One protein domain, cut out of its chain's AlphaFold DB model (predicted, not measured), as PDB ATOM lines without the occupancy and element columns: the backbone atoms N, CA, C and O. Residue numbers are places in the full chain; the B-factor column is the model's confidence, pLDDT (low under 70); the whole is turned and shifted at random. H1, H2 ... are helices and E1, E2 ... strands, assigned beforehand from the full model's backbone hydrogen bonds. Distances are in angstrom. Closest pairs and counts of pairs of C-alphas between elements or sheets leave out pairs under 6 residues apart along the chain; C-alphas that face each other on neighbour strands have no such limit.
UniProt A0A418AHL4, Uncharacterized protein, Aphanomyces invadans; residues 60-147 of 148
ATOM      1  N   VAL A  60     117.013 160.785 114.164       91.25
ATOM      2  CA  VAL A  60     117.292 161.714 115.262       91.25
ATOM      3  C   VAL A  60     118.669 162.325 115.050       91.25
ATOM      4  O   VAL A  60     119.676 161.621 114.990       91.25
ATOM      5  N   VAL A  61     118.720 163.647 114.930       90.38
ATOM      6  CA  VAL A  61     119.959 164.410 114.763       90.38
ATOM      7  C   VAL A  61     120.525 164.755 116.136       90.38
ATOM      8  O   VAL A  61     119.806 165.243 117.012       90.38
ATOM      9  N   CYS A  62     121.815 164.481 116.323       90.56
ATOM     10  CA  CYS A  62     122.555 164.652 117.575       90.56
ATOM     11  C   CYS A  62     121.850 164.041 118.793       90.56
ATOM     12  O   CYS A  62     121.934 164.595 119.882       90.56
ATOM     13  N   GLU A  63     121.118 162.938 118.596       89.12
ATOM     14  CA  GLU A  63     120.355 162.235 119.643       89.12
ATOM     15  C   GLU A  63     119.242 163.075 120.308       89.12
ATOM     16  O   GLU A  63     118.584 162.601 121.230       89.12
ATOM     17  N   VAL A  64     118.974 164.290 119.811       90.88
ATOM     18  CA  VAL A  64     118.042 165.239 120.439       90.88
ATOM     19  C   VAL A  64     116.915 165.730 119.535       90.88
ATOM     20  O   VAL A  64     115.813 165.964 120.024       90.88
ATOM     21  N   VAL A  65     117.158 165.912 118.233       89.94
ATOM     22  CA  VAL A  65     116.171 166.499 117.315       89.94
ATOM     23  C   VAL A  65     115.599 165.396 116.428       89.94
ATOM     24  O   VAL A  65     116.297 164.948 115.516       89.94
ATOM     25  N   PRO A  66     114.360 164.931 116.673       89.56
ATOM     26  CA  PRO A  66     113.706 163.988 115.779       89.56
ATOM     27  C   PRO A  66     113.352 164.671 114.454       89.56
ATOM     28  O   PRO A  66     112.956 165.837 114.426       89.56
ATOM     29  N   VAL A  67     113.494 163.934 113.357       85.31
ATOM     30  CA  VAL A  67     113.190 164.378 111.998       85.31
ATOM     31  C   VAL A  67     112.311 163.323 111.329       85.31
ATOM     32  O   VAL A  67     112.695 162.159 111.215       85.31
ATOM     33  N   ASP A  68     111.135 163.747 110.865       77.56
ATOM     34  CA  ASP A  68     110.125 162.856 110.273       77.56
ATOM     35  C   ASP A  68     110.438 162.456 108.824       77.56
ATOM     36  O   ASP A  68     109.942 161.447 108.315       77.56
ATOM     37  N   GLN A  69     111.234 163.272 108.132       75.06
ATOM     38  CA  GLN A  69     111.645 163.055 106.752       75.06
ATOM     39  C   GLN A  69     113.132 163.344 106.607       75.06
ATOM     40  O   GLN A  69     113.576 164.475 106.786       75.06
ATOM     41  N   LEU A  70     113.898 162.320 106.246       76.81
ATOM     42  CA  LEU A  70     115.327 162.441 106.021       76.81
ATOM     43  C   LEU A  70     115.683 161.955 104.619       76.81
ATOM     44  O   LEU A  70     115.343 160.838 104.229       76.81
ATOM     45  N   LEU A  71     116.430 162.785 103.896       80.81
ATOM     46  CA  LEU A  71     117.126 162.403 102.677       80.81
ATOM     47  C   LEU A  71     118.632 162.466 102.945       80.81
ATOM     48  O   LEU A  71     119.177 163.542 103.172       80.81
ATOM     49  N   LEU A  72     119.295 161.310 102.920       81.06
ATOM     50  CA  LEU A  72     120.752 161.215 102.976       81.06
ATOM     51  C   LEU A  72     121.280 160.856 101.592       81.06
ATOM     52  O   LEU A  72     121.146 159.716 101.148       81.06
ATOM     53  N   ASP A  73     121.889 161.829 100.921       81.69
ATOM     54  CA  ASP A  73     122.560 161.610  99.645       81.69
ATOM     55  C   ASP A  73     124.046 161.302  99.868       81.69
ATOM     56  O   ASP A  73     124.871 162.191 100.065       81.69
ATOM     57  N   THR A  74     124.395 160.015  99.840       71.50
ATOM     58  CA  THR A  74     125.794 159.565  99.972       71.50
ATOM     59  C   THR A  74     126.671 159.926  98.768       71.50
ATOM     60  O   THR A  74     127.893 159.833  98.867       71.50
ATOM     61  N   GLY A  75     126.074 160.344  97.646       77.31
ATOM     62  CA  GLY A  75     126.793 160.821  96.466       77.31
ATOM     63  C   GLY A  75     127.164 162.304  96.531       77.31
ATOM     64  O   GLY A  75     127.927 162.774  95.684       77.31
ATOM     65  N   ALA A  76     126.654 163.047  97.518       77.06
ATOM     66  CA  ALA A  76     126.924 164.468  97.648       77.06
ATOM     67  C   ALA A  76     128.372 164.718  98.105       77.06
ATOM     68  O   ALA A  76     128.835 164.197  99.119       77.06
ATOM     69  N   SER A  77     129.087 165.576  97.375       78.50
ATOM     70  CA  SER A  77     130.434 166.020  97.753       78.50
ATOM     71  C   SER A  77     130.430 167.007  98.924       78.50
ATOM     72  O   SER A  77     131.452 167.186  99.585       78.50
ATOM     73  N   VAL A  78     129.290 167.654  99.184       83.75
ATOM     74  CA  VAL A  78     129.113 168.661 100.231       83.75
ATOM     75  C   VAL A  78     127.787 168.418 100.943       83.75
ATOM     76  O   VAL A  78     126.753 168.273 100.299       83.75
ATOM     77  N   ASN A  79     127.818 168.419 102.275       87.25
ATOM     78  CA  ASN A  79     126.627 168.324 103.115       87.25
ATOM     79  C   ASN A  79     126.271 169.706 103.669       87.25
ATOM     80  O   ASN A  79     127.162 170.437 104.105       87.25
ATOM     81  N   VAL A  80     124.982 170.040 103.686       89.19
ATOM     82  CA  VAL A  80     124.463 171.335 104.148       89.19
ATOM     83  C   VAL A  80     123.247 171.108 105.044       89.19
ATOM     84  O   VAL A  80     122.456 170.201 104.800       89.19
ATOM     85  N   VAL A  81     123.102 171.931 106.077       90.19
ATOM     86  CA  VAL A  81     121.960 171.968 107.001       90.19
ATOM     87  C   VAL A  81     121.396 173.381 107.035       90.19
ATOM     88  O   VAL A  81     122.148 174.350 106.955       90.19
ATOM     89  N   SER A  82     120.079 173.499 107.197       90.69
ATOM     90  CA  SER A  82     119.412 174.792 107.349       90.69
ATOM     91  C   SER A  82     119.684 175.447 108.708       90.69
ATOM     92  O   SER A  82     119.864 174.779 109.735       90.69
ATOM     93  N   ALA A  83     119.616 176.778 108.744       91.56
ATOM     94  CA  ALA A  83     119.664 177.558 109.976       91.56
ATOM     95  C   ALA A  83     118.606 177.118 111.003       91.56
ATOM     96  O   ALA A  83     118.851 177.178 112.210       91.56
ATOM     97  N   GLU A  84     117.444 176.647 110.544       91.88
ATOM     98  CA  GLU A  84     116.356 176.165 111.397       91.88
ATOM     99  C   GLU A  84     116.746 174.909 112.176       91.88
ATOM    100  O   GLU A  84     116.591 174.872 113.397       91.88
ATOM    101  N   LEU A  85     117.316 173.904 111.501       90.75
ATOM    102  CA  LEU A  85     117.783 172.690 112.167       90.75
ATOM    103  C   LEU A  85     118.912 173.019 113.151       90.75
ATOM    104  O   LEU A  85     118.910 172.540 114.285       90.75
ATOM    105  N   PHE A  86     119.839 173.897 112.767       92.69
ATOM    106  CA  PHE A  86     120.887 174.366 113.674       92.69
ATOM    107  C   PHE A  86     120.317 175.098 114.903       92.69
ATOM    108  O   PHE A  86     120.777 174.894 116.030       92.69
ATOM    109  N   SER A  87     119.280 175.913 114.714       92.94
ATOM    110  CA  SER A  87     118.583 176.605 115.802       92.94
ATOM    111  C   SER A  87     117.841 175.630 116.717       92.94
ATOM    112  O   SER A  87     117.885 175.783 117.939       92.94
ATOM    113  N   ALA A  88     117.222 174.590 116.153       93.50
ATOM    114  CA  ALA A  88     116.589 173.516 116.913       93.50
ATOM    115  C   ALA A  88     117.612 172.759 117.772       93.50
ATOM    116  O   ALA A  88     117.367 172.541 118.958       93.50
ATOM    117  N   LEU A  89     118.792 172.452 117.222       93.12
ATOM    118  CA  LEU A  89     119.889 171.816 117.959       93.12
ATOM    119  C   LEU A  89     120.384 172.687 119.119       93.12
ATOM    120  O   LEU A  89     120.554 172.194 120.235       93.12
ATOM    121  N   LYS A  90     120.543 173.998 118.896       92.31
ATOM    122  CA  LYS A  90     120.887 174.947 119.968       92.31
ATOM    123  C   LYS A  90     119.825 174.995 121.059       92.31
ATOM    124  O   LYS A  90     120.159 174.953 122.242       92.31
ATOM    125  N   LYS A  91     118.549 175.066 120.678       94.94
ATOM    126  CA  LYS A  91     117.421 175.086 121.620       94.94
ATOM    127  C   LYS A  91     117.359 173.799 122.445       94.94
ATOM    128  O   LYS A  91     117.082 173.858 123.639       94.94
ATOM    129  N   ALA A  92     117.667 172.665 121.822       93.31
ATOM    130  CA  ALA A  92     117.757 171.365 122.472       93.31
ATOM    131  C   ALA A  92     119.043 171.171 123.299       93.31
ATOM    132  O   ALA A  92     119.201 170.125 123.921       93.31
ATOM    133  N   LYS A  93     119.946 172.168 123.338       90.81
ATOM    134  CA  LYS A  93     121.250 172.111 124.020       90.81
ATOM    135  C   LYS A  93     122.089 170.905 123.584       90.81
ATOM    136  O   LYS A  93     122.759 170.284 124.405       90.81
ATOM    137  N   ALA A  94     122.032 170.579 122.293       88.75
ATOM    138  CA  ALA A  94     122.846 169.525 121.709       88.75
ATOM    139  C   ALA A  94     124.338 169.829 121.917       88.75
ATOM    140  O   ALA A  94     124.766 170.967 121.707       88.75
ATOM    141  N   ASP A  95     125.128 168.815 122.272       86.25
ATOM    142  CA  ASP A  95     126.586 168.926 122.253       86.25
ATOM    143  C   ASP A  95     127.064 168.892 120.799       86.25
ATOM    144  O   ASP A  95     127.230 167.834 120.187       86.25
ATOM    145  N   VAL A  96     127.182 170.076 120.205       85.50
ATOM    146  CA  VAL A  96     127.589 170.237 118.815       85.50
ATOM    147  C   VAL A  96     128.808 171.132 118.706       85.50
ATOM    148  O   VAL A  96     128.845 172.250 119.216       85.50
ATOM    149  N   GLN A  97     129.810 170.645 117.979       89.19
ATOM    150  CA  GLN A  97     131.019 171.410 117.708       89.19
ATOM    151  C   GLN A  97     130.810 172.244 116.449       89.19
ATOM    152  O   GLN A  97     130.568 171.702 115.367       89.19
ATOM    153  N   VAL A  98     130.905 173.565 116.601       91.44
ATOM    154  CA  VAL A  98     130.848 174.520 115.494       91.44
ATOM    155  C   VAL A  98     132.266 174.956 115.159       91.44
ATOM    156  O   VAL A  98     132.983 175.467 116.015       91.44
ATOM    157  N   VAL A  99     132.653 174.763 113.905       89.81
ATOM    158  CA  VAL A  99     133.918 175.222 113.338       89.81
ATOM    159  C   VAL A  99     133.611 176.413 112.443       89.81
ATOM    160  O   VAL A  99     132.775 176.314 111.547       89.81
ATOM    161  N   VAL A 100     134.256 177.545 112.702       89.75
ATOM    162  CA  VAL A 100     134.188 178.725 111.835       89.75
ATOM    163  C   VAL A 100     135.425 178.709 110.951       89.75
ATOM    164  O   VAL A 100     136.531 178.566 111.466       89.75
ATOM    165  N   ASP A 101     135.232 178.830 109.644       87.19
ATOM    166  CA  ASP A 101     136.326 178.954 108.691       87.19
ATOM    167  C   ASP A 101     136.597 180.425 108.388       87.19
ATOM    168  O   ASP A 101     135.685 181.185 108.055       87.19
ATOM    169  N   ASP A 102     137.875 180.801 108.442       84.69
ATOM    170  CA  ASP A 102     138.334 182.167 108.161       84.69
ATOM    171  C   ASP A 102     138.066 182.588 106.709       84.69
ATOM    172  O   ASP A 102     137.951 183.772 106.398       84.69
ATOM    173  N   THR A 103     137.969 181.613 105.801       87.56
ATOM    174  CA  THR A 103     137.674 181.836 104.383       87.56
ATOM    175  C   THR A 103     136.316 181.228 104.031       87.56
ATOM    176  O   THR A 103     136.195 180.000 103.995       87.56
ATOM    177  N   PRO A 104     135.289 182.052 103.740       88.06
ATOM    178  CA  PRO A 104     133.990 181.560 103.299       88.06
ATOM    179  C   PRO A 104     134.093 180.720 102.021       88.06
ATOM    180  O   PRO A 104     134.772 181.092 101.064       88.06
ATOM    181  N   THR A 105     133.381 179.597 101.990       89.38
ATOM    182  CA  THR A 105     133.306 178.686 100.846       89.38
ATOM    183  C   THR A 105     132.069 178.988 100.007       89.38
ATOM    184  O   THR A 105     130.952 178.993 100.521       89.38
ATOM    185  N   ALA A 106     132.258 179.203  98.704       90.25
ATOM    186  CA  ALA A 106     131.163 179.372  97.755       90.25
ATOM    187  C   ALA A 106     130.623 178.008  97.296       90.25
ATOM    188  O   ALA A 106     131.324 177.241  96.632       90.25
ATOM    189  N   LEU A 107     129.365 177.716  97.620       89.06
ATOM    190  CA  LEU A 107     128.634 176.554  97.125       89.06
ATOM    191  C   LEU A 107     127.702 176.963  95.982       89.06
ATOM    192  O   LEU A 107     127.017 177.979  96.065       89.06
ATOM    193  N   TYR A 108     127.643 176.144  94.934       88.25
ATOM    194  CA  TYR A 108     126.817 176.370  93.746       88.25
ATOM    195  C   TYR A 108     125.794 175.233  93.588       88.25
ATOM    196  O   TYR A 108     126.060 174.287  92.841       88.25
ATOM    197  N   PRO A 109     124.639 175.283  94.283       80.44
ATOM    198  CA  PRO A 109     123.710 174.149  94.361       80.44
ATOM    199  C   PRO A 109     123.171 173.711  92.998       80.44
ATOM    200  O   PRO A 109     122.976 172.524  92.759       80.44
ATOM    201  N   TYR A 110     122.975 174.668  92.087       82.94
ATOM    202  CA  TYR A 110     122.406 174.431  90.757       82.94
ATOM    203  C   TYR A 110     123.441 174.615  89.639       82.94
ATOM    204  O   TYR A 110     123.099 174.913  88.496       82.94
ATOM    205  N   GLY A 111     124.727 174.455  89.968       84.50
ATOM    206  CA  GLY A 111     125.834 174.605  89.027       84.50
ATOM    207  C   GLY A 111     126.423 176.016  88.978       84.50
ATOM    208  O   GLY A 111     125.928 176.956  89.598       84.50
ATOM    209  N   LYS A 112     127.526 176.160  88.237       83.81
ATOM    210  CA  LYS A 112     128.432 177.326  88.288       83.81
ATOM    211  C   LYS A 112     127.792 178.670  87.917       83.81
ATOM    212  O   LYS A 112     128.343 179.709  88.252       83.81
ATOM    213  N   THR A 113     126.667 178.652  87.208       87.81
ATOM    214  CA  THR A 113     125.925 179.854  86.799       87.81
ATOM    215  C   THR A 113     124.890 180.302  87.831       87.81
ATOM    216  O   THR A 113     124.328 181.385  87.694       87.81
ATOM    217  N   SER A 114     124.623 179.486  88.854       86.50
ATOM    218  CA  SER A 114     123.687 179.818  89.928       86.50
ATOM    219  C   SER A 114     124.301 180.773  90.949       86.50
ATOM    220  O   SER A 114     125.522 180.853  91.106       86.50
ATOM    221  N   THR A 115     123.446 181.502  91.666       87.25
ATOM    222  CA  THR A 115     123.873 182.370  92.764       87.25
ATOM    223  C   THR A 115     124.541 181.543  93.860       87.25
ATOM    224  O   THR A 115     123.921 180.655  94.450       87.25
ATOM    225  N   ALA A 116     125.799 181.868  94.155       88.88
ATOM    226  CA  ALA A 116     126.576 181.169  95.167       88.88
ATOM    227  C   ALA A 116     125.971 181.327  96.573       88.88
ATOM    228  O   ALA A 116     125.507 182.404  96.957       88.88
ATOM    229  N   VAL A 117     126.001 180.249  97.353       89.38
ATOM    230  CA  VAL A 117     125.769 180.255  98.802       89.38
ATOM    231  C   VAL A 117     127.122 180.380  99.477       89.38
ATOM    232  O   VAL A 117     127.977 179.520  99.285       89.38
ATOM    233  N   MET A 118     127.329 181.453 100.235       90.75
ATOM    234  CA  MET A 118     128.556 181.632 101.006       90.75
ATOM    235  C   MET A 118     128.394 180.949 102.357       90.75
ATOM    236  O   MET A 118     127.516 181.313 103.133       90.75
ATOM    237  N   LEU A 119     129.239 179.961 102.620       92.25
ATOM    238  CA  LEU A 119     129.201 179.140 103.821       92.25
ATOM    239  C   LEU A 119     130.488 179.379 104.610       92.25
ATOM    240  O   LEU A 119     131.581 179.208 104.078       92.25
ATOM    241  N   SER A 120     130.375 179.798 105.867       92.38
ATOM    242  CA  SER A 120     131.532 180.106 106.729       92.38
ATOM    243  C   SER A 120     131.578 179.263 107.999       92.38
ATOM    244  O   SER A 120     132.582 179.268 108.707       92.38
ATOM    245  N   ARG A 121     130.508 178.523 108.309       94.06
ATOM    246  CA  ARG A 121     130.419 177.705 109.519       94.06
ATOM    247  C   ARG A 121     130.073 176.264 109.194       94.06
ATOM    248  O   ARG A 121     129.145 175.987 108.433       94.06
ATOM    249  N   ARG A 122     130.798 175.351 109.831       93.06
ATOM    250  CA  ARG A 122     130.571 173.911 109.783       93.06
ATOM    251  C   ARG A 122     130.169 173.394 111.149       93.06
ATOM    252  O   ARG A 122     130.659 173.841 112.180       93.06
ATOM    253  N   LEU A 123     129.285 172.419 111.137       92.88
ATOM    254  CA  LEU A 123     128.794 171.704 112.294       92.88
ATOM    255  C   LEU A 123     129.306 170.270 112.217       92.88
ATOM    256  O   LEU A 123     129.172 169.618 111.180       92.88
ATOM    257  N   ARG A 124     129.871 169.761 113.309       92.56
ATOM    258  CA  ARG A 124     130.085 168.323 113.468       92.56
ATOM    259  C   ARG A 124     128.873 167.737 114.179       92.56
ATOM    260  O   ARG A 124     128.618 168.081 115.330       92.56
ATOM    261  N   MET A 125     128.141 166.863 113.494       90.81
ATOM    262  CA  MET A 125     126.906 166.266 114.005       90.81
ATOM    263  C   MET A 125     126.895 164.740 113.899       90.81
ATOM    264  O   MET A 125     127.740 164.125 113.236       90.81
ATOM    265  N   SER A 126     125.922 164.129 114.569       91.50
ATOM    266  CA  SER A 126     125.566 162.725 114.391       91.50
ATOM    267  C   SER A 126     124.116 162.587 113.930       91.50
ATOM    268  O   SER A 126     123.290 163.464 114.171       91.50
ATOM    269  N   VAL A 127     123.808 161.485 113.252       90.69
ATOM    270  CA  VAL A 127     122.446 161.127 112.845       90.69
ATOM    271  C   VAL A 127     122.208 159.672 113.220       90.69
ATOM    272  O   VAL A 127     122.904 158.780 112.734       90.69
ATOM    273  N   ALA A 128     121.239 159.443 114.098       90.94
ATOM    274  CA  ALA A 128     120.720 158.124 114.418       90.94
ATOM    275  C   ALA A 128     119.553 157.806 113.482       90.94
ATOM    276  O   ALA A 128     118.637 158.610 113.340       90.94
ATOM    277  N   LEU A 129     119.600 156.640 112.850       88.50
ATOM    278  CA  LEU A 129     118.578 156.125 111.953       88.50
ATOM    279  C   LEU A 129     118.031 154.836 112.542       88.50
ATOM    280  O   LEU A 129     118.780 153.879 112.750       88.50
ATOM    281  N   GLU A 130     116.729 154.784 112.765       84.81
ATOM    282  CA  GLU A 130     116.054 153.510 112.962       84.81
ATOM    283  C   GLU A 130     115.921 152.833 111.601       84.81
ATOM    284  O   GLU A 130     115.336 153.380 110.667       84.81
ATOM    285  N   THR A 131     116.513 151.649 111.462       79.00
ATOM    286  CA  THR A 131     116.384 150.842 110.249       79.00
ATOM    287  C   THR A 131     115.815 149.478 110.610       79.00
ATOM    288  O   THR A 131     115.942 149.016 111.745       79.00
ATOM    289  N   THR A 132     115.239 148.784 109.633       76.25
ATOM    290  CA  THR A 132     114.744 147.408 109.809       76.25
ATOM    291  C   THR A 132     115.850 146.414 110.178       76.25
ATOM    292  O   THR A 132     115.566 145.343 110.704       76.25
ATOM    293  N   CYS A 133     117.116 146.769 109.938       75.75
ATOM    294  CA  CYS A 133     118.291 145.978 110.308       75.75
ATOM    295  C   CYS A 133     118.873 146.363 111.682       75.75
ATOM    296  O   CYS A 133     119.920 145.843 112.063       75.75
ATOM    297  N   GLY A 134     118.221 147.272 112.411       78.31
ATOM    298  CA  GLY A 134     118.690 147.825 113.681       78.31
ATOM    299  C   GLY A 134     119.085 149.305 113.587       78.31
ATOM    300  O   GLY A 134     119.062 149.898 112.503       78.31
ATOM    301  N   PRO A 135     119.428 149.935 114.720       85.44
ATOM    302  CA  PRO A 135     119.820 151.337 114.743       85.44
ATOM    303  C   PRO A 135     121.176 151.541 114.057       85.44
ATOM    304  O   PRO A 135     122.153 150.852 114.358       85.44
ATOM    305  N   LEU A 136     121.249 152.524 113.163       88.31
ATOM    306  CA  LEU A 136     122.480 152.968 112.516       88.31
ATOM    307  C   LEU A 136     122.821 154.378 112.991       88.31
ATOM    308  O   LEU A 136     122.029 155.300 112.826       88.31
ATOM    309  N   LEU A 137     124.016 154.558 113.549       91.38
ATOM    310  CA  LEU A 137     124.475 155.852 114.042       91.38
ATOM    311  C   LEU A 137     125.641 156.371 113.203       91.38
ATOM    312  O   LEU A 137     126.767 155.878 113.294       91.38
ATOM    313  N   LEU A 138     125.363 157.399 112.407       90.19
ATOM    314  CA  LEU A 138     126.348 158.129 111.621       90.19
ATOM    315  C   LEU A 138     126.970 159.201 112.514       90.19
ATOM    316  O   LEU A 138     126.273 160.105 112.964       90.19
ATOM    317  N   ARG A 139     128.268 159.103 112.812       91.06
ATOM    318  CA  ARG A 139     128.971 160.050 113.697       91.06
ATOM    319  C   ARG A 139     129.968 160.899 112.930       91.06
ATOM    320  O   ARG A 139     130.556 160.452 111.952       91.06
ATOM    321  N   GLY A 140     130.221 162.098 113.449       89.06
ATOM    322  CA  GLY A 140     131.275 162.969 112.940       89.06
ATOM    323  C   GLY A 140     130.997 163.514 111.543       89.06
ATOM    324  O   GLY A 140     131.945 163.854 110.841       89.06
ATOM    325  N   MET A 141     129.725 163.593 111.151       88.69
ATOM    326  CA  MET A 141     129.329 164.205 109.891       88.69
ATOM    327  C   MET A 141     129.653 165.690 109.955       88.69
ATOM    328  O   MET A 141     129.151 166.395 110.831       88.69
ATOM    329  N   LEU A 142     130.508 166.148 109.043       90.75
ATOM    330  CA  LEU A 142     130.841 167.555 108.906       90.75
ATOM    331  C   LEU A 142     129.924 168.172 107.857       90.75
ATOM    332  O   LEU A 142     129.939 167.767 106.693       90.75
ATOM    333  N   VAL A 143     129.117 169.132 108.283       91.69
ATOM    334  CA  VAL A 143     128.061 169.717 107.460       91.69
ATOM    335  C   VAL A 143     128.117 171.237 107.540       91.69
ATOM    336  O   VAL A 143     128.396 171.793 108.598       91.69
ATOM    337  N   TRP A 144     127.897 171.927 106.428       93.56
ATOM    338  CA  TRP A 144     127.848 173.386 106.407       93.56
ATOM    339  C   TRP A 144     126.506 173.903 106.898       93.56
ATOM    340  O   TRP A 144     125.479 173.277 106.662       93.56
ATOM    341  N   ILE A 145     126.514 175.065 107.540       92.56
ATOM    342  CA  ILE A 145     125.292 175.752 107.949       92.56
ATOM    343  C   ILE A 145     124.928 176.754 106.853       92.56
ATOM    344  O   ILE A 145     125.700 177.675 106.584       92.56
ATOM    345  N   ASP A 146     123.768 176.568 106.229       91.12
ATOM    346  CA  ASP A 146     123.146 177.585 105.385       91.12
ATOM    347  C   ASP A 146     122.359 178.550 106.275       91.12
ATOM    348  O   ASP A 146     121.413 178.155 106.955       91.12
ATOM    349  N   GLU A 147     122.802 179.805 106.310       83.19
ATOM    350  CA  GLU A 147     122.282 180.864 107.190       83.19
ATOM    351  C   GLU A 147     121.226 181.750 106.532       83.19
ATOM    352  O   GLU A 147     120.846 182.774 107.104       83.19
TER     353      GLU A 147
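Overview. This is residues 60 to 147 of the 148 residues of an uncharacterized protein of Aphanomyces invadans (UniProt A0A418AHL4). Picture a long, strongly twisted ribbon of three antiparallel strands, E3, E4 and E5, each of which bends sharply, with the hairpin turn of E4 and E5 at one far end and the loop between E3 and E4 toward the other. Short E2 joins the ribbon beside the last residues of E5, helix H1 only grazes the sheet, and residues 71 to 77 of the loop before E2 stick out. The printed part has 88 residues, with one named helix and five named strands in the order E1, E2, H1, E3, E4, E5; the class is mostly strand. The sheet is mixed, in the order E2, E5, E4, E3. The whole is compact, with a radius of gyration of the C-alphas of 13.9 A, yet only just elongated in outline, spanning 42 by 28 by 20 A.

Along the chain. Start at Val 60 and find C-alpha 65 at (116.171, 166.499, 117.315), where strand E1, residues 65 to 67, begins. Strand E2 follows at residues 80 to 82, and helix H1 at residues 83 to 91, 12.1 A long. Strand E3, residues 97 to 107, measures 21.3 A and bends by 95 degrees at residue 103. Look for C-alpha 117 at (125.769, 180.255, 98.802); there begins strand E4, residues 117 to 131, 32.9 A long, which bends by 97 degrees at residue 120. Strand E5, residues 134 to 146, is 31.2 A long, bends by 69 degrees at residue 142 and ends at C-alpha 146, (123.146, 177.585, 105.385).

Arrangement. Begin with the meander E3, E4, E5, each strand the antiparallel neighbour of the one before. In the hairpin of E4 and E5, the C-alphas of 137 and 128 face each other at 4.4 A, and N 129 and O 136 are 2.8 A apart, within hydrogen-bond range. In the hairpin of E3 and E4, N 99 and O 122 are 2.8 A apart, also within range. E5's pairing is staggered: residues 134 to 144 pair with E4, and 144 to 146 with E2. E2 is parallel to E5, with N 81 and O 144 at 2.8 A; E2 and E3 are the edge strands. E2, H1 and E3 make a split strand-helix-strand unit, two strands running the same way with E5 and E4 between them; its crossover is right-handed. H1 only grazes the sheet with its residues 83 to 89, and every O i to N i+4 pair in it is within hydrogen-bond range. The closest C-alphas of H1 and E5 are those of Ala 83 and Asp 146, 5.8 A apart. E1 pairs with no named strand; it is near E4, and its closest C-alpha to H1 is that of Val 65, 6.5 A from that of Leu 89.

Size, cuts and confidence. Look to Thr 113 and Gly 134 for the two C-alphas farthest apart, 42.4 A. The printed part has no cut. The link from E1 to E2, 12 residues, is long; that from E3 to E4 is short, and the others are tight. The mean pLDDT of the printed part is 87.6, and no printed residue is under 70.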